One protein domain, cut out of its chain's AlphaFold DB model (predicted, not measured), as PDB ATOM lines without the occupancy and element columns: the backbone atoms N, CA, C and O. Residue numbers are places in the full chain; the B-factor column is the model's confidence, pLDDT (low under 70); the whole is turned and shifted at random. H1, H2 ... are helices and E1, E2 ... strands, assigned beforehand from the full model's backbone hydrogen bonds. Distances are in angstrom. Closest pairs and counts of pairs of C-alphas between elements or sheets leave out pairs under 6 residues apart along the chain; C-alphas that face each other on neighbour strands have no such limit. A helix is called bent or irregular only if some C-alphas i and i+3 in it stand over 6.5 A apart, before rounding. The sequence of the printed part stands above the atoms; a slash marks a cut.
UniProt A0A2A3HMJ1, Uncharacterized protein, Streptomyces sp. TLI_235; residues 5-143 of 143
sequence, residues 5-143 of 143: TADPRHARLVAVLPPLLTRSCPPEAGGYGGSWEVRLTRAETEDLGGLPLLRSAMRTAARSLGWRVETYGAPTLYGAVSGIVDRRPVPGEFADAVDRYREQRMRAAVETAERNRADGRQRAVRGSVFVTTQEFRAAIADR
ATOM      1  N   THR A   5      -5.984 -17.185  13.952       82.56
ATOM      2  CA  THR A   5      -5.810 -16.081  14.907       82.56
ATOM      3  C   THR A   5      -6.948 -15.968  15.918       82.56
ATOM      4  O   THR A   5      -6.768 -15.313  16.939       82.56
ATOM      5  N   ALA A   6      -8.096 -16.593  15.643       87.12
ATOM      6  CA  ALA A   6      -9.233 -16.647  16.557       87.12
ATOM      7  C   ALA A   6      -9.136 -17.824  17.545       87.12
ATOM      8  O   ALA A   6      -9.925 -17.895  18.484       87.12
ATOM      9  N   ASP A   7      -8.184 -18.745  17.349       91.00
ATOM     10  CA  ASP A   7      -7.955 -19.852  18.274       91.00
ATOM     11  C   ASP A   7      -7.295 -19.332  19.571       91.00
ATOM     12  O   ASP A   7      -6.248 -18.677  19.506       91.00
ATOM     13  N   PRO A   8      -7.840 -19.625  20.768       92.00
ATOM     14  CA  PRO A   8      -7.244 -19.185  22.033       92.00
ATOM     15  C   PRO A   8      -5.801 -19.682  22.233       92.00
ATOM     16  O   PRO A   8      -4.989 -18.994  22.859       92.00
ATOM     17  N   ARG A   9      -5.432 -20.833  21.653       93.44
ATOM     18  CA  ARG A   9      -4.056 -21.358  21.682       93.44
ATOM     19  C   ARG A   9      -3.096 -20.434  20.941       93.44
ATOM     20  O   ARG A   9      -1.956 -20.264  21.367       93.44
ATOM     21  N   HIS A  10      -3.558 -19.792  19.865       95.88
ATOM     22  CA  HIS A  10      -2.754 -18.829  19.119       95.88
ATOM     23  C   HIS A  10      -2.419 -17.614  19.983       95.88
ATOM     24  O   HIS A  10      -1.257 -17.217  20.044       95.88
ATOM     25  N   ALA A  11      -3.403 -17.052  20.691       94.06
ATOM     26  CA  ALA A  11      -3.181 -15.921  21.592       94.06
ATOM     27  C   ALA A  11      -2.175 -16.265  22.706       94.06
ATOM     28  O   ALA A  11      -1.242 -15.498  22.951       94.06
ATOM     29  N   ARG A  12      -2.299 -17.456  23.310       94.06
ATOM     30  CA  ARG A  12      -1.343 -17.955  24.312       94.06
ATOM     31  C   ARG A  12       0.074 -18.070  23.750       94.06
ATOM     32  O   ARG A  12       1.014 -17.583  24.369       94.06
ATOM     33  N   LEU A  13       0.234 -18.657  22.563       96.06
ATOM     34  CA  LEU A  13       1.542 -18.771  21.913       96.06
ATOM     35  C   LEU A  13       2.152 -17.398  21.606       96.06
ATOM     36  O   LEU A  13       3.328 -17.167  21.881       96.06
ATOM     37  N   VAL A  14       1.360 -16.460  21.081       96.69
ATOM     38  CA  VAL A  14       1.822 -15.093  20.800       96.69
ATOM     39  C   VAL A  14       2.270 -14.368  22.069       96.69
ATOM     40  O   VAL A  14       3.198 -13.569  21.994       96.69
ATOM     41  N   ALA A  15       1.678 -14.657  23.228       95.19
ATOM     42  CA  ALA A  15       2.086 -14.049  24.493       95.19
ATOM     43  C   ALA A  15       3.441 -14.573  25.012       95.19
ATOM     44  O   ALA A  15       4.203 -13.809  25.602       95.19
ATOM     45  N   VAL A  16       3.763 -15.853  24.791       95.81
ATOM     46  CA  VAL A  16       4.979 -16.485  25.353       95.81
ATOM     47  C   VAL A  16       6.202 -16.408  24.437       95.81
ATOM     48  O   VAL A  16       7.337 -16.493  24.901       95.81
ATOM     49  N   LEU A  17       5.993 -16.251  23.129       96.44
ATOM     50  CA  LEU A  17       7.067 -16.270  22.133       96.44
ATOM     51  C   LEU A  17       7.990 -15.033  22.129       96.44
ATOM     52  O   LEU A  17       9.187 -15.233  21.931       96.44
ATOM     53  N   PRO A  18       7.539 -13.780  22.350       96.44
ATOM     54  CA  PRO A  18       8.402 -12.610  22.185       96.44
ATOM     55  C   PRO A  18       9.676 -12.646  23.047       96.44
ATOM     56  O   PRO A  18      10.755 -12.470  22.481       96.44
ATOM     57  N   PRO A  19       9.630 -12.987  24.352       95.12
ATOM     58  CA  PRO A  19      10.848 -13.110  25.154       95.12
ATOM     59  C   PRO A  19      11.814 -14.188  24.639       95.12
ATOM     60  O   PRO A  19      13.028 -14.002  24.702       95.12
ATOM     61  N   LEU A  20      11.296 -15.307  24.114       94.88
ATOM     62  CA  LEU A  20      12.106 -16.385  23.533       94.88
ATOM     63  C   LEU A  20      12.811 -15.922  22.249       94.88
ATOM     64  O   LEU A  20      13.996 -16.192  22.054       94.88
ATOM     65  N   LEU A  21      12.093 -15.185  21.398       95.25
ATOM     66  CA  LEU A  21      12.622 -14.642  20.149       95.25
ATOM     67  C   LEU A  21      13.669 -13.553  20.406       95.25
ATOM     68  O   LEU A  21      14.740 -13.594  19.806       95.25
ATOM     69  N   THR A  22      13.434 -12.639  21.350       94.44
ATOM     70  CA  THR A  22      14.420 -11.615  21.734       94.44
ATOM     71  C   THR A  22      15.706 -12.239  22.275       94.44
ATOM     72  O   THR A  22      16.794 -11.822  21.888       94.44
ATOM     73  N   ARG A  23      15.614 -13.289  23.107       91.81
ATOM     74  CA  ARG A  23      16.799 -14.021  23.604       91.81
ATOM     75  C   ARG A  23      17.587 -14.741  22.511       91.81
ATOM     76  O   ARG A  23      18.736 -15.115  22.746       91.81
ATOM     77  N   SER A  24      16.974 -14.969  21.352       91.88
ATOM     78  CA  SER A  24      17.636 -15.580  20.202       91.88
ATOM     79  C   SER A  24      18.472 -14.588  19.385       91.88
ATOM     80  O   SER A  24      19.262 -15.016  18.541       91.88
ATOM     81  N   CYS A  25      18.321 -13.283  19.633       92.94
ATOM     82  CA  CYS A  25      19.163 -12.258  19.032       92.94
ATOM     83  C   CYS A  25      20.557 -12.230  19.694       92.94
ATOM     84  O   CYS A  25      20.673 -12.464  20.902       92.94
ATOM     85  N   PRO A  26      21.619 -11.897  18.941       91.94
ATOM     86  CA  PRO A  26      22.920 -11.577  19.513       91.94
ATOM     87  C   PRO A  26      22.801 -10.390  20.493       91.94
ATOM     88  O   PRO A  26      22.204  -9.373  20.125       91.94
ATOM     89  N   PRO A  27      23.379 -10.471  21.710       88.69
ATOM     90  CA  PRO A  27      23.263  -9.421  22.730       88.69
ATOM     91  C   PRO A  27      23.729  -8.025  22.284       88.69
ATOM     92  O   PRO A  27      23.180  -7.027  22.737       88.69
ATOM     93  N   GLU A  28      24.703  -7.956  21.373       90.75
ATOM     94  CA  GLU A  28      25.314  -6.710  20.877       90.75
ATOM     95  C   GLU A  28      24.754  -6.254  19.520       90.75
ATOM     96  O   GLU A  28      25.223  -5.275  18.955       90.75
ATOM     97  N   ALA A  29      23.756  -6.951  18.967       93.44
ATOM     98  CA  ALA A  29      23.259  -6.685  17.616       93.44
ATOM     99  C   ALA A  29      21.983  -5.833  17.581       93.44
ATOM    100  O   ALA A  29      21.232  -5.921  16.614       93.44
ATOM    101  N   GLY A  30      21.651  -5.094  18.645       91.06
ATOM    102  CA  GLY A  30      20.470  -4.214  18.666       91.06
ATOM    103  C   GLY A  30      19.134  -4.926  18.387       91.06
ATOM    104  O   GLY A  30      18.182  -4.311  17.914       91.06
ATOM    105  N   GLY A  31      19.061  -6.241  18.621       93.06
ATOM    106  CA  GLY A  31      17.889  -7.063  18.304       93.06
ATOM    107  C   GLY A  31      17.808  -7.577  16.859       93.06
ATOM    108  O   GLY A  31      16.780  -8.153  16.502       93.06
ATOM    109  N   TYR A  32      18.850  -7.413  16.038       94.31
ATOM    110  CA  TYR A  32      18.947  -7.950  14.675       94.31
ATOM    111  C   TYR A  32      19.534  -9.362  14.628       94.31
ATOM    112  O   TYR A  32      20.232  -9.795  15.536       94.31
ATOM    113  N   GLY A  33      19.283 -10.089  13.535       91.81
ATOM    114  CA  GLY A  33      19.960 -11.361  13.250       91.81
ATOM    115  C   GLY A  33      19.488 -12.554  14.090       91.81
ATOM    116  O   GLY A  33      20.144 -13.597  14.079       91.81
ATOM    117  N   GLY A  34      18.362 -12.418  14.794       93.44
ATOM    118  CA  GLY A  34      17.765 -13.494  15.579       93.44
ATOM    119  C   GLY A  34      17.329 -14.687  14.726       93.44
ATOM    120  O   GLY A  34      16.831 -14.544  13.606       93.44
ATOM    121  N   SER A  35      17.509 -15.888  15.269       92.94
ATOM    122  CA  SER A  35      16.955 -17.120  14.706       92.94
ATOM    123  C   SER A  35      16.576 -18.085  15.818       92.94
ATOM    124  O   SER A  35      17.325 -18.284  16.777       92.94
ATOM    125  N   TRP A  36      15.400 -18.689  15.691       94.06
ATOM    126  CA  TRP A  36      14.835 -19.540  16.726       94.06
ATOM    127  C   TRP A  36      14.194 -20.784  16.116       94.06
ATOM    128  O   TRP A  36      13.451 -20.691  15.142       94.06
ATOM    129  N   GLU A  37      14.479 -21.944  16.703       93.75
ATOM    130  CA  GLU A  37      13.970 -23.250  16.277       93.75
ATOM    131  C   GLU A  37      13.426 -24.012  17.483       93.75
ATOM    132  O   GLU A  37      14.012 -23.978  18.569       93.75
ATOM    133  N   VAL A  38      12.333 -24.737  17.266       94.19
ATOM    134  CA  VAL A  38      11.736 -25.652  18.237       94.19
ATOM    135  C   VAL A  38      11.477 -27.012  17.598       94.19
ATOM    136  O   VAL A  38      11.099 -27.106  16.424       94.19
ATOM    137  N   ARG A  39      11.683 -28.074  18.383       93.75
ATOM    138  CA  ARG A  39      11.383 -29.458  17.999       93.75
ATOM    139  C   ARG A  39      10.392 -30.058  18.972       93.75
ATOM    140  O   ARG A  39      10.701 -30.235  20.143       93.75
ATOM    141  N   LEU A  40       9.218 -30.392  18.472       94.31
ATOM    142  CA  LEU A  40       8.127 -30.913  19.277       94.31
ATOM    143  C   LEU A  40       7.865 -32.362  18.909       94.31
ATOM    144  O   LEU A  40       8.044 -32.762  17.758       94.31
ATOM    145  N   THR A  41       7.417 -33.142  19.882       94.44
ATOM    146  CA  THR A  41       6.809 -34.445  19.630       94.44
ATOM    147  C   THR A  41       5.493 -34.273  18.872       94.44
ATOM    148  O   THR A  41       4.945 -33.169  18.745       94.44
ATOM    149  N   ARG A  42       4.966 -35.379  18.348       93.12
ATOM    150  CA  ARG A  42       3.659 -35.377  17.685       93.12
ATOM    151  C   ARG A  42       2.544 -34.906  18.626       93.12
ATOM    152  O   ARG A  42       1.807 -34.005  18.244       93.12
ATOM    153  N   ALA A  43       2.493 -35.449  19.845       93.31
ATOM    154  CA  ALA A  43       1.495 -35.088  20.852       93.31
ATOM    155  C   ALA A  43       1.547 -33.589  21.189       93.31
ATOM    156  O   ALA A  43       0.550 -32.895  21.045       93.31
ATOM    157  N   GLU A  44       2.739 -33.054  21.483       94.25
ATOM    158  CA  GLU A  44       2.911 -31.618  21.753       94.25
ATOM    159  C   GLU A  44       2.453 -30.746  20.574       94.25
ATOM    160  O   GLU A  44       1.865 -29.684  20.759       94.25
ATOM    161  N   THR A  45       2.716 -31.184  19.340       92.75
ATOM    162  CA  THR A  45       2.287 -30.443  18.148       92.75
ATOM    163  C   THR A  45       0.763 -30.437  18.016       92.75
ATOM    164  O   THR A  45       0.192 -29.407  17.659       92.75
ATOM    165  N   GLU A  46       0.106 -31.564  18.289       92.25
ATOM    166  CA  GLU A  46      -1.354 -31.706  18.253       92.25
ATOM    167  C   GLU A  46      -2.026 -30.877  19.362       92.25
ATOM    168  O   GLU A  46      -2.964 -30.123  19.077       92.25
ATOM    169  N   ASP A  47      -1.484 -30.899  20.582       92.75
ATOM    170  CA  ASP A  47      -1.976 -30.117  21.724       92.75
ATOM    171  C   ASP A  47      -1.954 -28.609  21.434       92.75
ATOM    172  O   ASP A  47      -2.919 -27.882  21.702       92.75
ATOM    173  N   LEU A  48      -0.899 -28.136  20.765       92.44
ATOM    174  CA  LEU A  48      -0.766 -26.742  20.333       92.44
ATOM    175  C   LEU A  48      -1.672 -26.354  19.152       92.44
ATOM    176  O   LEU A  48      -1.636 -25.206  18.714       92.44
ATOM    177  N   GLY A  49      -2.488 -27.274  18.631       92.25
ATOM    178  CA  GLY A  49      -3.364 -27.031  17.479       92.25
ATOM    179  C   GLY A  49      -2.647 -27.129  16.129       92.25
ATOM    180  O   GLY A  49      -3.126 -26.620  15.115       92.25
ATOM    181  N   GLY A  50      -1.497 -27.802  16.099       92.69
ATOM    182  CA  GLY A  50      -0.773 -28.151  14.888       92.69
ATOM    183  C   GLY A  50       0.286 -27.140  14.444       92.69
ATOM    184  O   GLY A  50       0.332 -25.973  14.844       92.69
ATOM    185  N   LEU A  51       1.135 -27.598  13.521       92.62
ATOM    186  CA  LEU A  51       2.221 -26.808  12.938       92.62
ATOM    187  C   LEU A  51       1.752 -25.502  12.252       92.62
ATOM    188  O   LEU A  51       2.454 -24.495  12.385       92.62
ATOM    189  N   PRO A  52       0.596 -25.447  11.550       93.44
ATOM    190  CA  PRO A  52       0.099 -24.194  10.979       93.44
ATOM    191  C   PRO A  52      -0.194 -23.119  12.033       93.44
ATOM    192  O   PRO A  52       0.154 -21.953  11.823       93.44
ATOM    193  N   LEU A  53      -0.782 -23.505  13.170       95.06
ATOM    194  CA  LEU A  53      -1.103 -22.589  14.263       95.06
ATOM    195  C   LEU A  53       0.183 -22.073  14.917       95.06
ATOM    196  O   LEU A  53       0.368 -20.857  15.007       95.06
ATOM    197  N   LEU A  54       1.122 -22.971  15.243       94.75
ATOM    198  CA  LEU A  54       2.439 -22.603  15.774       94.75
ATOM    199  C   LEU A  54       3.162 -21.603  14.861       94.75
ATOM    200  O   LEU A  54       3.617 -20.555  15.316       94.75
ATOM    201  N   ARG A  55       3.219 -21.869  13.550       95.25
ATOM    202  CA  ARG A  55       3.852 -20.963  12.574       95.25
ATOM    203  C   ARG A  55       3.145 -19.622  12.468       95.25
ATOM    204  O   ARG A  55       3.794 -18.596  12.264       95.25
ATOM    205  N   SER A  56       1.818 -19.610  12.567       96.00
ATOM    206  CA  SER A  56       1.054 -18.364  12.601       96.00
ATOM    207  C   SER A  56       1.427 -17.528  13.826       96.00
ATOM    208  O   SER A  56       1.753 -16.347  13.677       96.00
ATOM    209  N   ALA A  57       1.479 -18.152  15.004       96.50
ATOM    210  CA  ALA A  57       1.848 -17.478  16.241       96.50
ATOM    211  C   ALA A  57       3.302 -16.977  16.206       96.50
ATOM    212  O   ALA A  57       3.548 -15.814  16.516       96.50
ATOM    213  N   MET A  58       4.248 -17.794  15.721       96.75
ATOM    214  CA  MET A  58       5.655 -17.405  15.539       96.75
ATOM    215  C   MET A  58       5.798 -16.177  14.641       96.75
ATOM    216  O   MET A  58       6.477 -15.224  15.014       96.75
ATOM    217  N   ARG A  59       5.130 -16.156  13.479       97.69
ATOM    218  CA  ARG A  59       5.167 -14.989  12.582       97.69
ATOM    219  C   ARG A  59       4.565 -13.753  13.237       97.69
ATOM    220  O   ARG A  59       5.079 -12.661  13.027       97.69
ATOM    221  N   THR A  60       3.485 -13.912  13.995       97.75
ATOM    222  CA  THR A  60       2.821 -12.798  14.683       97.75
ATOM    223  C   THR A  60       3.725 -12.214  15.769       97.75
ATOM    224  O   THR A  60       3.972 -11.012  15.766       97.75
ATOM    225  N   ALA A  61       4.300 -13.063  16.623       97.56
ATOM    226  CA  ALA A  61       5.227 -12.658  17.675       97.56
ATOM    227  C   ALA A  61       6.532 -12.055  17.123       97.56
ATOM    228  O   ALA A  61       7.017 -11.056  17.631       97.56
ATOM    229  N   ALA A  62       7.103 -12.608  16.053       97.31
ATOM    230  CA  ALA A  62       8.307 -12.033  15.451       97.31
ATOM    231  C   ALA A  62       8.024 -10.679  14.779       97.31
ATOM    232  O   ALA A  62       8.825  -9.751  14.878       97.31
ATOM    233  N   ARG A  63       6.861 -10.521  14.135       97.06
ATOM    234  CA  ARG A  63       6.456  -9.234  13.552       97.06
ATOM    235  C   ARG A  63       6.206  -8.161  14.607       97.06
ATOM    236  O   ARG A  63       6.502  -7.006  14.325       97.06
ATOM    237  N   SER A  64       5.719  -8.505  15.803       96.94
ATOM    238  CA  SER A  64       5.588  -7.520  16.889       96.94
ATOM    239  C   SER A  64       6.943  -7.015  17.402       96.94
ATOM    240  O   SER A  64       7.011  -5.916  17.941       96.94
ATOM    241  N   LEU A  65       8.028  -7.760  17.162       95.69
ATOM    242  CA  LEU A  65       9.416  -7.332  17.384       95.69
ATOM    243  C   LEU A  65      10.024  -6.591  16.176       95.69
ATOM    244  O   LEU A  65      11.220  -6.297  16.154       95.69
ATOM    245  N   GLY A  66       9.227  -6.330  15.137       96.06
ATOM    246  CA  GLY A  66       9.664  -5.674  13.909       96.06
ATOM    247  C   GLY A  66      10.465  -6.564  12.957       96.06
ATOM    248  O   GLY A  66      11.059  -6.037  12.022       96.06
ATOM    249  N   TRP A  67      10.516  -7.886  13.158       97.50
ATOM    250  CA  TRP A  67      11.294  -8.775  12.289       97.50
ATOM    251  C   TRP A  67      10.715  -8.861  10.876       97.50
ATOM    252  O   TRP A  67       9.497  -8.917  10.672       97.50
ATOM    253  N   ARG A  68      11.607  -9.017   9.893       96.75
ATOM    254  CA  ARG A  68      11.233  -9.490   8.557       96.75
ATOM    255  C   ARG A  68      11.339 -11.006   8.576       96.75
ATOM    256  O   ARG A  68      12.430 -11.543   8.659       96.75
ATOM    257  N   VAL A  69      10.213 -11.702   8.538       96.00
ATOM    258  CA  VAL A  69      10.177 -13.120   8.922       96.00
ATOM    259  C   VAL A  69      10.346 -14.072   7.744       96.00
ATOM    260  O   VAL A  69       9.680 -13.933   6.719       96.00
ATOM    261  N   GLU A  70      11.151 -15.109   7.950       95.50
ATOM    262  CA  GLU A  70      11.126 -16.342   7.166       95.50
ATOM    263  C   GLU A  70      10.925 -17.524   8.113       95.50
ATOM    264  O   GLU A  70      11.601 -17.620   9.135       95.50
ATOM    265  N   THR A  71       9.980 -18.410   7.796       94.19
ATOM    266  CA  THR A  71       9.703 -19.614   8.590       94.19
ATOM    267  C   THR A  71      10.041 -20.868   7.810       94.19
ATOM    268  O   THR A  71       9.711 -20.951   6.629       94.19
ATOM    269  N   TYR A  72      10.586 -21.872   8.487       92.62
ATOM    270  CA  TYR A  72      10.935 -23.161   7.893       92.62
ATOM    271  C   TYR A  72      10.506 -24.335   8.784       92.62
ATOM    272  O   TYR A  72       9.936 -24.163   9.866       92.62
ATOM    273  N   GLY A  73      10.755 -25.551   8.299       89.31
ATOM    274  CA  GLY A  73      10.541 -26.802   9.024       89.31
ATOM    275  C   GLY A  73       9.505 -27.706   8.364       89.31
ATOM    276  O   GLY A  73       8.930 -27.372   7.323       89.31
ATOM    277  N   ALA A  74       9.233 -28.844   8.987       91.44
ATOM    278  CA  ALA A  74       8.293 -29.836   8.487       91.44
ATOM    279  C   ALA A  74       7.857 -30.784   9.614       91.44
ATOM    280  O   ALA A  74       8.547 -30.887  10.639       91.44
ATOM    281  N   PRO A  75       6.744 -31.512   9.427       90.94
ATOM    282  CA  PRO A  75       6.519 -32.756  10.145       90.94
ATOM    283  C   PRO A  75       7.704 -33.712   9.948       90.94
ATOM    284  O   PRO A  75       8.343 -33.735   8.897       90.94
ATOM    285  N   THR A  76       7.983 -34.511  10.964       89.19
ATOM    286  CA  THR A  76       8.996 -35.572  10.970       89.19
ATOM    287  C   THR A  76       8.341 -36.874  11.417       89.19
ATOM    288  O   THR A  76       7.228 -36.855  11.943       89.19
ATOM    289  N   LEU A  77       9.043 -38.003  11.283       84.25
ATOM    290  CA  LEU A  77       8.535 -39.300  11.745       84.25
ATOM    291  C   LEU A  77       8.151 -39.297  13.242       84.25
ATOM    292  O   LEU A  77       7.240 -40.011  13.645       84.25
ATOM    293  N   TYR A  78       8.816 -38.466  14.051       83.31
ATOM    294  CA  TYR A  78       8.683 -38.451  15.512       83.31
ATOM    295  C   TYR A  78       7.991 -37.190  16.067       83.31
ATOM    296  O   TYR A  78       7.857 -37.040  17.281       83.31
ATOM    297  N   GLY A  79       7.540 -36.274  15.205       90.62
ATOM    298  CA  GLY A  79       6.960 -34.999  15.635       90.62
ATOM    299  C   GLY A  79       7.078 -33.904  14.587       90.62
ATOM    300  O   GLY A  79       6.799 -34.146  13.418       90.62
ATOM    301  N   ALA A  80       7.514 -32.704  14.961       93.38
ATOM    302  CA  ALA A  80       7.656 -31.583  14.038       93.38
ATOM    303  C   ALA A  80       8.837 -30.673  14.390       93.38
ATOM    304  O   ALA A  80       9.187 -30.488  15.554       93.38
ATOM    305  N   VAL A  81       9.413 -30.058  13.357       93.38
ATOM    306  CA  VAL A  81      10.378 -28.962  13.492       93.38
ATOM    307  C   VAL A  81       9.751 -27.688  12.945       93.38
ATOM    308  O   VAL A  81       9.164 -27.696  11.858       93.38
ATOM    309  N   SER A  82       9.898 -26.584  13.675       95.44
ATOM    310  CA  SER A  82       9.520 -25.251  13.207       95.44
ATOM    311  C   SER A  82      10.597 -24.248  13.579       95.44
ATOM    312  O   SER A  82      11.013 -24.186  14.735       95.44
ATOM    313  N   GLY A  83      11.024 -23.445  12.611       95.25
ATOM    314  CA  GLY A  83      11.984 -22.372  12.835       95.25
ATOM    315  C   GLY A  83      11.534 -21.052  12.231       95.25
ATOM    316  O   GLY A  83      10.705 -21.023  11.317       95.25
ATOM    317  N   ILE A  84      12.062 -19.956  12.770       96.94
ATOM    318  CA  ILE A  84      11.849 -18.592  12.291       96.94
ATOM    319  C   ILE A  84      13.154 -17.800  12.344       96.94
ATOM    320  O   ILE A  84      13.922 -17.905  13.301       96.94
ATOM    321  N   VAL A  85      13.397 -17.010  11.303       95.31
ATOM    322  CA  VAL A  85      14.618 -16.218  11.128       95.31
ATOM    323  C   VAL A  85      14.250 -14.769  10.839       95.31
ATOM    324  O   VAL A  85      13.337 -14.507  10.049       95.31
ATOM    325  N   ASP A  86      14.977 -13.839  11.458       96.19
ATOM    326  CA  ASP A  86      14.960 -12.430  11.080       96.19
ATOM    327  C   ASP A  86      15.796 -12.202   9.812       96.19
ATOM    328  O   ASP A  86      16.999 -12.461   9.761       96.19
ATOM    329  N   ARG A  87      15.139 -11.697   8.772       95.62
ATOM    330  CA  ARG A  87      15.690 -11.357   7.456       95.62
ATOM    331  C   ARG A  87      15.796  -9.852   7.245       95.62
ATOM    332  O   ARG A  87      15.939  -9.407   6.104       95.62
ATOM    333  N   ARG A  88      15.671  -9.041   8.300       95.50
ATOM    334  CA  ARG A  88      15.979  -7.613   8.191       95.50
ATOM    335  C   ARG A  88      17.432  -7.438   7.736       95.50
ATOM    336  O   ARG A  88      18.297  -8.173   8.218       95.50
ATOM    337  N   PRO A  89      17.715  -6.473   6.845       94.75
ATOM    338  CA  PRO A  89      19.082  -6.028   6.615       94.75
ATOM    339  C   PRO A  89      19.697  -5.593   7.947       94.75
ATOM    340  O   PRO A  89      19.065  -4.851   8.701       94.75
ATOM    341  N   VAL A  90      20.893  -6.092   8.245       94.69
ATOM    342  CA  VAL A  90      21.613  -5.750   9.474       94.69
ATOM    343  C   VAL A  90      22.335  -4.419   9.242       94.69
ATOM    344  O   VAL A  90      23.082  -4.320   8.266       94.69
ATOM    345  N   PRO A  91      22.116  -3.391  10.084       95.38
ATOM    346  CA  PRO A  91      22.901  -2.161  10.035       95.38
ATOM    347  C   PRO A  91      24.401  -2.446  10.166       95.38
ATOM    348  O   PRO A  91      24.794  -3.347  10.905       95.38
ATOM    349  N   GLY A  92      25.240  -1.663   9.480       94.75
ATOM    350  CA  GLY A  92      26.691  -1.892   9.449       94.75
ATOM    351  C   GLY A  92      27.335  -1.946  10.838       94.75
ATOM    352  O   GLY A  92      28.188  -2.792  11.076       94.75
ATOM    353  N   GLU A  93      26.854  -1.132  11.782       95.50
ATOM    354  CA  GLU A  93      27.319  -1.122  13.181       95.50
ATOM    355  C   GLU A  93      27.089  -2.449  13.933       95.50
ATOM    356  O   GLU A  93      27.780  -2.731  14.906       95.50
ATOM    357  N   PHE A  94      26.151  -3.287  13.472       96.44
ATOM    358  CA  PHE A  94      25.818  -4.575  14.090       96.44
ATOM    359  C   PHE A  94      26.295  -5.788  13.281       96.44
ATOM    360  O   PHE A  94      26.162  -6.914  13.766       96.44
ATOM    361  N   ALA A  95      26.828  -5.594  12.069       93.69
ATOM    362  CA  ALA A  95      27.182  -6.685  11.156       93.69
ATOM    363  C   ALA A  95      28.152  -7.686  11.809       93.69
ATOM    364  O   ALA A  95      27.832  -8.870  11.922       93.69
ATOM    365  N   ASP A  96      29.252  -7.188  12.376       95.38
ATOM    366  CA  ASP A  96      30.266  -8.015  13.039       95.38
ATOM    367  C   ASP A  96      29.715  -8.777  14.253       95.38
ATOM    368  O   ASP A  96      30.120  -9.906  14.538       95.38
ATOM    369  N   ALA A  97      28.787  -8.178  15.005       94.75
ATOM    370  CA  ALA A  97      28.153  -8.843  16.141       94.75
ATOM    371  C   ALA A  97      27.248  -9.995  15.680       94.75
ATOM    372  O   ALA A  97      27.272 -11.078  16.272       94.75
ATOM    373  N   VAL A  98      26.475  -9.783  14.610       93.75
ATOM    374  CA  VAL A  98      25.606 -10.813  14.027       93.75
ATOM    375  C   VAL A  98      26.425 -11.958  13.439       93.75
ATOM    376  O   VAL A  98      26.112 -13.121  13.705       93.75
ATOM    377  N   ASP A  99      27.474 -11.657  12.679       93.44
ATOM    378  CA  ASP A  99      28.268 -12.679  11.996       93.44
ATOM    379  C   ASP A  99      29.078 -13.517  12.987       93.44
ATOM    380  O   ASP A  99      28.955 -14.747  12.983       93.44
ATOM    381  N   ARG A 100      29.766 -12.885  13.952       93.56
ATOM    382  CA  ARG A 100      30.447 -13.614  15.039       93.56
ATOM    383  C   ARG A 100      29.484 -14.516  15.804       93.56
ATOM    384  O   ARG A 100      29.821 -15.657  16.118       93.56
ATOM    385  N   TYR A 101      28.277 -14.037  16.100       91.12
ATOM    386  CA  TYR A 101      27.281 -14.835  16.812       91.12
ATOM    387  C   TYR A 101      26.805 -16.043  15.996       91.12
ATOM    388  O   TYR A 101      26.661 -17.140  16.544       91.12
ATOM    389  N   ARG A 102      26.590 -15.879  14.686       88.31
ATOM    390  CA  ARG A 102      26.221 -16.980  13.781       88.31
ATOM    391  C   ARG A 102      27.315 -18.037  13.707       88.31
ATOM    392  O   ARG A 102      27.013 -19.222  13.847       88.31
ATOM    393  N   GLU A 103      28.567 -17.620  13.547       90.25
ATOM    394  CA  GLU A 103      29.719 -18.524  13.521       90.25
ATOM    395  C   GLU A 103      29.874 -19.287  14.837       90.25
ATOM    396  O   GLU A 103      30.010 -20.512  14.834       90.25
ATOM    397  N   GLN A 104      29.787 -18.586  15.972       89.06
ATOM    398  CA  GLN A 104      29.856 -19.198  17.298       89.06
ATOM    399  C   GLN A 104      28.732 -20.211  17.507       89.06
ATOM    400  O   GLN A 104      28.983 -21.319  17.980       89.06
ATOM    401  N   ARG A 105      27.499 -19.874  17.112       85.50
ATOM    402  CA  ARG A 105      26.366 -20.804  17.186       85.50
ATOM    403  C   ARG A 105      26.561 -22.027  16.304       85.50
ATOM    404  O   ARG A 105      26.250 -23.129  16.750       85.50
ATOM    405  N   MET A 106      27.053 -21.847  15.080       84.62
ATOM    406  CA  MET A 106      27.318 -22.956  14.167       84.62
ATOM    407  C   MET A 106      28.380 -23.889  14.750       84.62
ATOM    408  O   MET A 106      28.146 -25.091  14.867       84.62
ATOM    409  N   ARG A 107      29.507 -23.332  15.206       87.25
ATOM    410  CA  ARG A 107      30.585 -24.094  15.847       87.25
ATOM    411  C   ARG A 107      30.081 -24.845  17.078       87.25
ATOM    412  O   ARG A 107      30.266 -26.054  17.175       87.25
ATOM    413  N   ALA A 108      29.357 -24.163  17.965       85.31
ATOM    414  CA  ALA A 108      28.786 -24.773  19.161       85.31
ATOM    415  C   ALA A 108      27.790 -25.896  18.828       85.31
ATOM    416  O   ALA A 108      27.747 -26.907  19.531       85.31
ATOM    417  N   ALA A 109      26.997 -25.748  17.761       82.06
ATOM    418  CA  ALA A 109      26.077 -26.783  17.304       82.06
ATOM    419  C   ALA A 109      26.823 -28.025  16.791       82.06
ATOM    420  O   ALA A 109      26.469 -29.135  17.194       82.06
ATOM    421  N   VAL A 110      27.864 -27.842  15.969       84.31
ATOM    422  CA  VAL A 110      28.700 -28.935  15.443       84.31
ATOM    423  C   VAL A 110      29.400 -29.678  16.579       84.31
ATOM    424  O   VAL A 110      29.195 -30.879  16.732       84.31
ATOM    425  N   GLU A 111      30.119 -28.965  17.449       86.44
ATOM    426  CA  GLU A 111      30.809 -29.576  18.591       86.44
ATOM    427  C   GLU A 111      29.843 -30.338  19.509       86.44
ATOM    428  O   GLU A 111      30.156 -31.398  20.050       86.44
ATOM    429  N   THR A 112      28.641 -29.798  19.714       83.56
ATOM    430  CA  THR A 112      27.623 -30.461  20.533       83.56
ATOM    431  C   THR A 112      27.110 -31.727  19.864       83.56
ATOM    432  O   THR A 112      26.948 -32.739  20.540       83.56
ATOM    433  N   ALA A 113      26.878 -31.701  18.552       80.94
ATOM    434  CA  ALA A 113      26.458 -32.880  17.806       80.94
ATOM    435  C   ALA A 113      27.523 -33.988  17.848       80.94
ATOM    436  O   ALA A 113      27.181 -35.141  18.111       80.94
ATOM    437  N   GLU A 114      28.799 -33.642  17.670       83.94
ATOM    438  CA  GLU A 114      29.921 -34.585  17.764       83.94
ATOM    439  C   GLU A 114      30.022 -35.207  19.155       83.94
ATOM    440  O   GLU A 114      30.038 -36.431  19.295       83.94
ATOM    441  N   ARG A 115      29.999 -34.376  20.204       84.56
ATOM    442  CA  ARG A 115      30.049 -34.855  21.589       84.56
ATOM    443  C   ARG A 115      28.860 -35.747  21.936       84.56
ATOM    444  O   ARG A 115      29.055 -36.757  22.604       84.56
ATOM    445  N   ASN A 116      27.653 -35.401  21.483       85.44
ATOM    446  CA  ASN A 116      26.454 -36.214  21.700       85.44
ATOM    447  C   ASN A 116      26.532 -37.549  20.949       85.44
ATOM    448  O   ASN A 116      26.036 -38.554  21.446       85.44
ATOM    449  N   ARG A 117      27.151 -37.579  19.762       83.69
ATOM    450  CA  ARG A 117      27.378 -38.819  19.009       83.69
ATOM    451  C   ARG A 117      28.407 -39.716  19.697       83.69
ATOM    452  O   ARG A 117      28.246 -40.929  19.669       83.69
ATOM    453  N   ALA A 118      29.435 -39.125  20.305       88.12
ATOM    454  CA  ALA A 118      30.510 -39.859  20.963       88.12
ATOM    455  C   ALA A 118      30.052 -40.615  22.224       88.12
ATOM    456  O   ALA A 118      30.532 -41.718  22.464       88.12
ATOM    457  N   ASP A 119      29.136 -40.050  23.018       89.00
ATOM    458  CA  ASP A 119      28.714 -40.649  24.297       89.00
ATOM    459  C   ASP A 119      27.205 -40.909  24.436       89.00
ATOM    460  O   ASP A 119      26.754 -41.384  25.478       89.00
ATOM    461  N   GLY A 120      26.410 -40.585  23.415       82.06
ATOM    462  CA  GLY A 120      24.956 -40.755  23.413       82.06
ATOM    463  C   GLY A 120      24.191 -39.784  24.322       82.06
ATOM    464  O   GLY A 120      22.974 -39.912  24.453       82.06
ATOM    465  N   ARG A 121      24.854 -38.812  24.964       80.75
ATOM    466  CA  ARG A 121      24.219 -37.906  25.935       80.75
ATOM    467  C   ARG A 121      23.824 -36.591  25.280       80.75
ATOM    468  O   ARG A 121      24.659 -35.920  24.683       80.75
ATOM    469  N   GLN A 122      22.567 -36.176  25.438       77.94
ATOM    470  CA  GLN A 122      22.125 -34.849  25.004       77.94
ATOM    471  C   GLN A 122      22.657 -33.764  25.943       77.94
ATOM    472  O   GLN A 122      22.438 -33.808  27.151       77.94
ATOM    473  N   ARG A 123      23.335 -32.764  25.378       78.94
ATOM    474  CA  ARG A 123      23.884 -31.626  26.125       78.94
ATOM    475  C   ARG A 123      23.036 -30.370  25.962       78.94
ATOM    476  O   ARG A 123      22.636 -30.011  24.854       78.94
ATOM    477  N   ALA A 124      22.833 -29.667  27.074       79.25
ATOM    478  CA  ALA A 124      22.134 -28.391  27.130       79.25
ATOM    479  C   ALA A 124      23.089 -27.228  26.822       79.25
ATOM    480  O   ALA A 124      23.636 -26.597  27.723       79.25
ATOM    481  N   VAL A 125      23.305 -26.942  25.538       76.88
ATOM    482  CA  VAL A 125      24.102 -25.779  25.113       76.88
ATOM    483  C   VAL A 125      23.184 -24.598  24.832       76.88
ATOM    484  O   VAL A 125      22.197 -24.738  24.108       76.88
ATOM    485  N   ARG A 126      23.481 -23.425  25.401       70.06
ATOM    486  CA  ARG A 126      22.660 -22.218  25.219       70.06
ATOM    487  C   ARG A 126      22.485 -21.903  23.733       70.06
ATOM    488  O   ARG A 126      23.436 -21.943  22.960       70.06
ATOM    489  N   GLY A 127      21.249 -21.616  23.338       69.50
ATOM    490  CA  GLY A 127      20.888 -21.384  21.942       69.50
ATOM    491  C   GLY A 127      20.742 -22.659  21.107       69.50
ATOM    492  O   GLY A 127      20.117 -22.595  20.055       69.50
ATOM    493  N   SER A 128      21.224 -23.823  21.551       77.81
ATOM    494  CA  SER A 128      20.948 -25.084  20.852       77.81
ATOM    495  C   SER A 128      19.449 -25.355  20.780       77.81
ATOM    496  O   SER A 128      18.685 -24.960  21.663       77.81
ATOM    497  N   VAL A 129      19.044 -26.099  19.752       82.00
ATOM    498  CA  VAL A 129      17.638 -26.463  19.545       82.00
ATOM    499  C   VAL A 129      17.061 -27.235  20.735       82.00
ATOM    500  O   VAL A 129      15.881 -27.115  21.053       82.00
ATOM    501  N   PHE A 130      17.896 -28.019  21.424       83.12
ATOM    502  CA  PHE A 130      17.494 -28.705  22.647       83.12
ATOM    503  C   PHE A 130      17.088 -27.700  23.730       83.12
ATOM    504  O   PHE A 130      15.981 -27.784  24.255       83.12
ATOM    505  N   VAL A 131      17.943 -26.713  24.021       84.62
ATOM    506  CA  VAL A 131      17.665 -25.702  25.051       84.62
ATOM    507  C   VAL A 131      16.483 -24.821  24.665       84.62
ATOM    508  O   VAL A 131      15.590 -24.641  25.485       84.62
ATOM    509  N   THR A 132      16.407 -24.337  23.422       89.06
ATOM    510  CA  THR A 132      15.269 -23.510  22.977       89.06
ATOM    511  C   THR A 132      13.943 -24.261  23.069       89.06
ATOM    512  O   THR A 132      12.926 -23.669  23.424       89.06
ATOM    513  N   THR A 133      13.954 -25.574  22.822       91.00
ATOM    514  CA  THR A 133      12.776 -26.428  22.997       91.00
ATOM    515  C   THR A 133      12.385 -26.573  24.469       91.00
ATOM    516  O   THR A 133      11.201 -26.497  24.785       91.00
ATOM    517  N   GLN A 134      13.344 -26.745  25.384       91.12
ATOM    518  CA  GLN A 134      13.037 -26.807  26.820       91.12
ATOM    519  C   GLN A 134      12.542 -25.460  27.362       91.12
ATOM    520  O   GLN A 134      11.572 -25.427  28.112       91.12
ATOM    521  N   GLU A 135      13.139 -24.343  26.936       92.00
ATOM    522  CA  GLU A 135      12.656 -23.003  27.295       92.00
ATOM    523  C   GLU A 135      11.225 -22.767  26.803       92.00
ATOM    524  O   GLU A 135      10.415 -22.182  27.517       92.00
ATOM    525  N   PHE A 136      10.901 -23.242  25.598       94.25
ATOM    526  CA  PHE A 136       9.542 -23.182  25.076       94.25
ATOM    527  C   PHE A 136       8.569 -24.000  25.923       94.25
ATOM    528  O   PHE A 136       7.524 -23.479  26.299       94.25
ATOM    529  N   ARG A 137       8.925 -25.248  26.257       94.19
ATOM    530  CA  ARG A 137       8.124 -26.132  27.121       94.19
ATOM    531  C   ARG A 137       7.846 -25.507  28.484       94.19
ATOM    532  O   ARG A 137       6.706 -25.523  28.933       94.19
ATOM    533  N   ALA A 138       8.863 -24.920  29.107       93.00
ATOM    534  CA  ALA A 138       8.697 -24.203  30.366       93.00
ATOM    535  C   ALA A 138       7.748 -23.004  30.199       93.00
ATOM    536  O   ALA A 138       6.773 -22.872  30.932       93.00
ATOM    537  N   ALA A 139       7.961 -22.185  29.164       92.06
ATOM    538  CA  ALA A 139       7.148 -20.995  28.918       92.06
ATOM    539  C   ALA A 139       5.668 -21.309  28.642       92.06
ATOM    540  O   ALA A 139       4.801 -20.509  28.996       92.06
ATOM    541  N   ILE A 140       5.367 -22.448  28.009       91.06
ATOM    542  CA  ILE A 140       3.982 -22.888  27.828       91.06
ATOM    543  C   ILE A 140       3.414 -23.521  29.098       91.06
ATOM    544  O   ILE A 140       2.226 -23.346  29.317       91.06
ATOM    545  N   ALA A 141       4.195 -24.210  29.933       87.31
ATOM    546  CA  ALA A 141       3.693 -24.855  31.152       87.31
ATOM    547  C   ALA A 141       3.277 -23.851  32.244       87.31
ATOM    548  O   ALA A 141       2.314 -24.099  32.963       87.31
ATOM    549  N   ASP A 142       3.947 -22.699  32.324       71.19
ATOM    550  CA  ASP A 142       3.716 -21.671  33.352       71.19
ATOM    551  C   ASP A 142       2.449 -20.807  33.128       71.19
ATOM    552  O   ASP A 142       2.292 -19.756  33.759       71.19
ATOM    553  N   ARG A 143       1.558 -21.175  32.192       56.97
ATOM    554  CA  ARG A 143       0.426 -20.337  31.749       56.97
ATOM    555  C   ARG A 143      -0.865 -21.093  31.488       56.97
ATOM    556  O   ARG A 143      -0.809 -22.222  30.957       56.97
TER     557      ARG A 143
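Overview. This is residues 5 to 143 of the 143 residues of an uncharacterized protein of Streptomyces sp. TLI_235 (UniProt A0A2A3HMJ1). A three-stranded antiparallel sheet has helices H1, H2 and H3 over one face, H5 beside its edge strand E1, and a long helix, H4, set off beyond the other face across a gap. E1, E3 and E2 lie in that order across the sheet, near the middle of the whole. The 139 printed residues hold five named helices and three named strands, in the order H1 E1 H2 H3 E2 E3 H4 H5, a mixed class. The whole is compact, with a radius of gyration of the C-alphas of 15.3 A, and spans 41 by 40 by 26 A.

Arrangement. H1, residues 8 to 23, has a kink of 34 degrees near residue 16 and is irregular, but only just: C-alphas 15 and 18 are 6.9 A apart. E1, residues 35 to 41, is the antiparallel neighbour of E3, residues 79 to 86, with N 38 and O 82 2.9 A apart. H2, residues 42 to 47, is on the sheet at a height of 6.1 A, over none of the strands, but only just, with 2 of its C-alphas falling on E3. H3, residues 51 to 64, lies over E3 and E2, residues 69 to 76, along the strands at a height of 9.1 A. H1 and H3 touch at a steep tilt of 54 degrees; their closest C-alphas, those of Val 14 and Ala 57, are 5.1 A apart. E2 and E3 form a hairpin, with N 72 and O 83 3.0 A apart. E1, H2 H3 and E2 make a split strand-helix-strand unit, two strands running the same way with E3 between them, and its crossover is right-handed. H4, residues 92 to 119, is not on the sheet and touches no helix. H5, residues 129 to 141, stands at the sheet's level and touches residues 13 to 20 of H1 alone; the closest C-alphas are those of Val 16 and Ala 139, 6.1 A apart. Each O i to N i+4 pair is within hydrogen-bond range in H2, H3 and H5, against 9 of 12 in H1 and 22 of 24 in H4.

Along the chain. H1 begins at C-alpha 8 (-7.244, -19.185, 22.033) and is 24.6 A long. E1 measures 20.7 A, H2 8.7 A, H3 20.0 A, E2 22.6 A and E3 24.4 A. H4 runs 41.6 A from C-alpha 92 (26.691, -1.892, 9.449), and is irregular, with C-alphas 93 and 96 7.5 A apart. H5, 18.2 A, ends at C-alpha 141 (3.693, -24.855, 31.152).

Size, cuts and confidence. The C-alphas of Ala 6 and Ala 118 are the two farthest apart, 46.2 A. The printed part has no cut and ends at the chain's last residue, 143. The link from H1 to E1, 11 residues, is long. Mean pLDDT of the printed part is 90.8; residues 127 and 143 are under 70.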